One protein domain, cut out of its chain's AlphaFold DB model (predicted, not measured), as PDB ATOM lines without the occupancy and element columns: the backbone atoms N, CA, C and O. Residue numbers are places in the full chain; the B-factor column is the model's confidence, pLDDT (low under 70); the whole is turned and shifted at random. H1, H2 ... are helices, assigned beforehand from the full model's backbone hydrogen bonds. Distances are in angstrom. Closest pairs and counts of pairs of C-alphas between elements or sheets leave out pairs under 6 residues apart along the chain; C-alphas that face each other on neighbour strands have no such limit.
ATOM      1  N   PHE A  10      23.012  26.276  20.698       46.38
ATOM      2  CA  PHE A  10      23.330  27.443  21.524       46.38
ATOM      3  C   PHE A  10      23.056  27.144  22.999       46.38
ATOM      4  O   PHE A  10      21.966  26.694  23.349       46.38
ATOM      5  N   VAL A  11      24.013  27.464  23.867       47.88
ATOM      6  CA  VAL A  11      23.763  27.662  25.299       47.88
ATOM      7  C   VAL A  11      23.715  29.170  25.523       47.88
ATOM      8  O   VAL A  11      24.648  29.885  25.169       47.88
ATOM      9  N   LEU A  12      22.585  29.667  26.030       45.53
ATOM     10  CA  LEU A  12      22.404  31.072  26.389       45.53
ATOM     11  C   LEU A  12      22.724  31.240  27.872       45.53
ATOM     12  O   LEU A  12      22.037  30.668  28.717       45.53
ATOM     13  N   THR A  13      23.693  32.086  28.196       44.47
ATOM     14  CA  THR A  13      23.854  32.655  29.538       44.47
ATOM     15  C   THR A  13      23.742  34.178  29.399       44.47
ATOM     16  O   THR A  13      24.360  34.796  28.538       44.47
ATOM     17  N   HIS A  14      22.846  34.803  30.169       52.91
ATOM     18  CA  HIS A  14      22.634  36.264  30.201       52.91
ATOM     19  C   HIS A  14      22.271  36.969  28.868       52.91
ATOM     20  O   HIS A  14      22.357  38.192  28.779       52.91
ATOM     21  N   GLY A  15      21.811  36.241  27.844       57.53
ATOM     22  CA  GLY A  15      21.310  36.827  26.590       57.53
ATOM     23  C   GLY A  15      22.373  37.156  25.532       57.53
ATOM     24  O   GLY A  15      22.026  37.733  24.503       57.53
ATOM     25  N   LEU A  16      23.634  36.766  25.745       66.00
ATOM     26  CA  LEU A  16      24.715  36.862  24.756       66.00
ATOM     27  C   LEU A  16      25.137  35.464  24.286       66.00
ATOM     28  O   LEU A  16      24.966  34.478  25.004       66.00
ATOM     29  N   GLN A  17      25.635  35.362  23.051       75.12
ATOM     30  CA  GLN A  17      26.096  34.084  22.503       75.12
ATOM     31  C   GLN A  17      27.461  33.689  23.082       75.12
ATOM     32  O   GLN A  17      28.365  34.517  23.149       75.12
ATOM     33  N   VAL A  18      27.607  32.412  23.434       81.56
ATOM     34  CA  VAL A  18      28.861  31.810  23.916       81.56
ATOM     35  C   VAL A  18      29.660  31.243  22.743       81.56
ATOM     36  O   VAL A  18      29.081  30.701  21.794       81.56
ATOM     37  N   PHE A  19      30.988  31.340  22.797       86.56
ATOM     38  CA  PHE A  19      31.862  30.673  21.837       86.56
ATOM     39  C   PHE A  19      32.099  29.224  22.257       86.56
ATOM     40  O   PHE A  19      32.690  28.957  23.296       86.56
ATOM     41  N   VAL A  20      31.668  28.280  21.420       83.81
ATOM     42  CA  VAL A  20      31.856  26.834  21.648       83.81
ATOM     43  C   VAL A  20      32.945  26.229  20.760       83.81
ATOM     44  O   VAL A  20      33.246  25.043  20.857       83.81
ATOM     45  N   SER A  21      33.532  27.024  19.859       84.62
ATOM     46  CA  SER A  21      34.572  26.562  18.944       84.62
ATOM     47  C   SER A  21      35.620  27.638  18.665       84.62
ATOM     48  O   SER A  21      35.325  28.836  18.609       84.62
ATOM     49  N   ARG A  22      36.855  27.187  18.402       86.50
ATOM     50  CA  ARG A  22      37.950  28.031  17.899       86.50
ATOM     51  C   ARG A  22      37.533  28.814  16.654       86.50
ATOM     52  O   ARG A  22      37.897  29.976  16.505       86.50
ATOM     53  N   THR A  23      36.820  28.162  15.737       82.12
ATOM     54  CA  THR A  23      36.456  28.734  14.437       82.12
ATOM     55  C   THR A  23      35.544  29.941  14.610       82.12
ATOM     56  O   THR A  23      35.823  30.996  14.040       82.12
ATOM     57  N   ASP A  24      34.511  29.822  15.444       85.62
ATOM     58  CA  ASP A  24      33.582  30.924  15.707       85.62
ATOM     59  C   ASP A  24      34.285  32.087  16.408       85.62
ATOM     60  O   ASP A  24      34.112  33.246  16.019       85.62
ATOM     61  N   LEU A  25      35.141  31.773  17.389       88.50
ATOM     62  CA  LEU A  25      35.931  32.775  18.100       88.50
ATOM     63  C   LEU A  25      36.898  33.498  17.151       88.50
ATOM     64  O   LEU A  25      36.956  34.727  17.156       88.50
ATOM     65  N   LYS A  26      37.599  32.774  16.267       84.75
ATOM     66  CA  LYS A  26      38.508  33.363  15.269       84.75
ATOM     67  C   LYS A  26      37.766  34.282  14.305       84.75
ATOM     68  O   LYS A  26      38.251  35.377  14.028       84.75
ATOM     69  N   VAL A  27      36.593  33.881  13.816       84.06
ATOM     70  CA  VAL A  27      35.771  34.724  12.932       84.06
ATOM     71  C   VAL A  27      35.351  36.010  13.643       84.06
ATOM     72  O   VAL A  27      35.429  37.087  13.049       84.06
ATOM     73  N   ALA A  28      34.943  35.924  14.911       86.88
ATOM     74  CA  ALA A  28      34.565  37.094  15.695       86.88
ATOM     75  C   ALA A  28      35.756  38.027  15.955       86.88
ATOM     76  O   ALA A  28      35.622  39.233  15.749       86.88
ATOM     77  N   VAL A  29      36.922  37.489  16.327       84.69
ATOM     78  CA  VAL A  29      38.174  38.250  16.503       84.69
ATOM     79  C   VAL A  29      38.553  38.992  15.222       84.69
ATOM     80  O   VAL A  29      38.761  40.203  15.250       84.69
ATOM     81  N   VAL A  30      38.573  38.294  14.082       80.12
ATOM     82  CA  VAL A  30      38.885  38.892  12.773       80.12
ATOM     83  C   VAL A  30      37.877  39.993  12.435       80.12
ATOM     84  O   VAL A  30      38.246  41.074  11.987       80.12
ATOM     85  N   ALA A  31      36.587  39.756  12.675       80.56
ATOM     86  CA  ALA A  31      35.559  40.762  12.444       80.56
ATOM     87  C   ALA A  31      35.704  41.985  13.369       80.56
ATOM     88  O   ALA A  31      35.447  43.106  12.922       80.56
ATOM     89  N   TRP A  32      36.121  41.786  14.623       81.69
ATOM     90  CA  TRP A  32      36.352  42.861  15.592       81.69
ATOM     91  C   TRP A  32      37.468  43.785  15.125       81.69
ATOM     92  O   TRP A  32      37.307  45.010  15.149       81.69
ATOM     93  N   ASP A  33      38.561  43.185  14.662       74.88
ATOM     94  CA  ASP A  33      39.734  43.888  14.156       74.88
ATOM     95  C   ASP A  33      39.435  44.652  12.857       74.88
ATOM     96  O   ASP A  33      39.755  45.830  12.727       74.88
ATOM     97  N   MET A  34      38.643  44.053  11.962       74.25
ATOM     98  CA  MET A  34      38.149  44.667  10.716       74.25
ATOM     99  C   MET A  34      37.112  45.794  10.918       74.25
ATOM    100  O   MET A  34      36.413  46.174   9.978       74.25
ATOM    101  N   GLY A  35      36.936  46.306  12.137       75.62
ATOM    102  CA  GLY A  35      36.049  47.438  12.417       75.62
ATOM    103  C   GLY A  35      34.557  47.096  12.509       75.62
ATOM    104  O   GLY A  35      33.738  48.001  12.660       75.62
ATOM    105  N   ARG A  36      34.157  45.814  12.521       78.56
ATOM    106  CA  ARG A  36      32.740  45.394  12.674       78.56
ATOM    107  C   ARG A  36      32.271  45.363  14.136       78.56
ATOM    108  O   ARG A  36      31.387  44.592  14.510       78.56
ATOM    109  N   LYS A  37      32.841  46.233  14.976       80.12
ATOM    110  CA  LYS A  37      32.658  46.239  16.438       80.12
ATOM    111  C   LYS A  37      31.192  46.369  16.844       80.12
ATOM    112  O   LYS A  37      30.735  45.588  17.664       80.12
ATOM    113  N   SER A  38      30.425  47.275  16.234       81.62
ATOM    114  CA  SER A  38      29.012  47.489  16.597       81.62
ATOM    115  C   SER A  38      28.142  46.241  16.400       81.62
ATOM    116  O   SER A  38      27.280  45.956  17.226       81.62
ATOM    117  N   GLN A  39      28.395  45.470  15.336       83.88
ATOM    118  CA  GLN A  39      27.665  44.227  15.059       83.88
ATOM    119  C   GLN A  39      28.009  43.144  16.085       83.88
ATOM    120  O   GLN A  39      27.133  42.425  16.558       83.88
ATOM    121  N   LEU A  40      29.287  43.051  16.454       83.00
ATOM    122  CA  LEU A  40      29.758  42.090  17.447       83.00
ATOM    123  C   LEU A  40      29.308  42.458  18.856       83.00
ATOM    124  O   LEU A  40      28.905  41.571  19.592       83.00
ATOM    125  N   ILE A  41      29.290  43.744  19.212       84.75
ATOM    126  CA  ILE A  41      28.809  44.212  20.519       84.75
ATOM    127  C   ILE A  41      27.347  43.818  20.731       84.75
ATOM    128  O   ILE A  41      26.998  43.358  21.812       84.75
ATOM    129  N   ALA A  42      26.506  43.935  19.700       84.12
ATOM    130  CA  ALA A  42      25.109  43.514  19.787       84.12
ATOM    131  C   ALA A  42      24.942  41.994  19.968       84.12
ATOM    132  O   ALA A  42      23.942  41.550  20.522       84.12
ATOM    133  N   LYS A  43      25.902  41.198  19.481       83.94
ATOM    134  CA  LYS A  43      25.809  39.733  19.423       83.94
ATOM    135  C   LYS A  43      26.516  39.020  20.584       83.94
ATOM    136  O   LYS A  43      26.009  38.027  21.097       83.94
ATOM    137  N   TYR A  44      27.678  39.528  20.975       84.88
ATOM    138  CA  TYR A  44      28.619  38.917  21.918       84.88
ATOM    139  C   TYR A  44      29.031  39.868  23.053       84.88
ATOM    140  O   TYR A  44      29.734  39.460  23.968       84.88
ATOM    141  N   GLY A  45      28.626  41.142  23.011       86.06
ATOM    142  CA  GLY A  45      29.119  42.161  23.937       86.06
ATOM    143  C   GLY A  45      30.515  42.679  23.571       86.06
ATOM    144  O   GLY A  45      31.039  42.438  22.474       86.06
ATOM    145  N   ARG A  46      31.122  43.453  24.479       85.56
ATOM    146  CA  ARG A  46      32.511  43.916  24.310       85.56
ATOM    147  C   ARG A  46      33.461  42.717  24.320       85.56
ATOM    148  O   ARG A  46      33.203  41.761  25.034       85.56
ATOM    149  N   ILE A  47      34.583  42.802  23.601       85.06
ATOM    150  CA  ILE A  47      35.560  41.703  23.495       85.06
ATOM    151  C   ILE A  47      36.048  41.165  24.851       85.06
ATOM    152  O   ILE A  47      36.226  39.962  25.006       85.06
ATOM    153  N   SER A  48      36.169  42.026  25.865       85.06
ATOM    154  CA  SER A  48      36.543  41.635  27.231       85.06
ATOM    155  C   SER A  48      35.478  40.796  27.956       85.06
ATOM    156  O   SER A  48      35.757  40.204  28.991       85.06
ATOM    157  N   GLN A  49      34.243  40.778  27.456       85.12
ATOM    158  CA  GLN A  49      33.092  40.084  28.044       85.12
ATOM    159  C   GLN A  49      32.714  38.821  27.268       85.12
ATOM    160  O   GLN A  49      31.700  38.201  27.576       85.12
ATOM    161  N   TRP A  50      33.475  38.476  26.228       89.31
ATOM    162  CA  TRP A  50      33.196  37.294  25.429       89.31
ATOM    163  C   TRP A  50      33.374  36.038  26.271       89.31
ATOM    164  O   TRP A  50      34.431  35.821  26.862       89.31
ATOM    165  N   ASP A  51      32.331  35.215  26.300       90.25
ATOM    166  CA  ASP A  51      32.364  33.922  26.965       90.25
ATOM    167  C   ASP A  51      33.087  32.910  26.070       90.25
ATOM    168  O   ASP A  51      32.569  32.482  25.032       90.25
ATOM    169  N   VAL A  52      34.315  32.583  26.470       90.94
ATOM    170  CA  VAL A  52      35.196  31.608  25.815       90.94
ATOM    171  C   VAL A  52      35.410  30.360  26.675       90.94
ATOM    172  O   VAL A  52      36.244  29.530  26.325       90.94
ATOM    173  N   SER A  53      34.632  30.197  27.753       91.06
ATOM    174  CA  SER A  53      34.786  29.110  28.734       91.06
ATOM    175  C   SER A  53      34.668  27.711  28.119       91.06
ATOM    176  O   SER A  53      35.282  26.767  28.600       91.06
ATOM    177  N   ALA A  54      33.928  27.570  27.014       90.12
ATOM    178  CA  ALA A  54      33.776  26.305  26.292       90.12
ATOM    179  C   ALA A  54      34.862  26.057  25.223       90.12
ATOM    180  O   ALA A  54      34.866  25.005  24.576       90.12
ATOM    181  N   VAL A  55      35.771  27.008  24.984       90.06
ATOM    182  CA  VAL A  55      36.808  26.898  23.952       90.06
ATOM    183  C   VAL A  55      38.002  26.122  24.496       90.06
ATOM    184  O   VAL A  55      38.696  26.571  25.396       90.06
ATOM    185  N   THR A  56      38.300  24.979  23.881       91.62
ATOM    186  CA  THR A  56      39.448  24.140  24.269       91.62
ATOM    187  C   THR A  56      40.706  24.399  23.440       91.62
ATOM    188  O   THR A  56      41.806  24.036  23.839       91.62
TER     189      THR A  56
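AT A GLANCE: This is residues 10 to 56 of the 334 residues of an uncharacterized protein of Symbiodinium microadriaticum (UniProt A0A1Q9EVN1). Two short helices, H1 and the shorter H2, form a helical hairpin, with a long unnamed stretch at each end. Residues 10 to 21 fold back in a small turn before H1, and residues 45 to 56 return from H2 toward the beginning of H1. The 47 printed residues hold H1 and then H2, with no named strand; the class is all helix, though under half of the residues, 20, are in named elements. The whole is compact, with a radius of gyration of the C-alphas of 10.0 A, and spans 26 by 21 by 17 A.

HOW THE PARTS SIT: Before the helices, residues 12 to 13 pair with residues 16 to 17, antiparallel. H1, residues 22 to 33, touches H2, residues 37 to 44, with residues 28 to 32 alone. The closest C-alphas are those of Trp 32 and Leu 40, 6.9 A apart. The helices run opposite ways at a shallow tilt of 30 degrees. In both, every O i to N i+4 pair is within hydrogen-bond range.

IN THESE COORDINATES: H1 begins at C-alpha 22 (37.950, 28.031, 17.899) and measures 16.4 A. H2 measures 10.0 A and ends at C-alpha 44 (28.619, 38.917, 21.918).

THE WHOLE: The farthest C-alphas, of Ser 38 and Thr 56, are 26.7 A apart. The printed part has no cut, and the H1 to H2 link is tight. Residues 10 to 16 have pLDDT under 70.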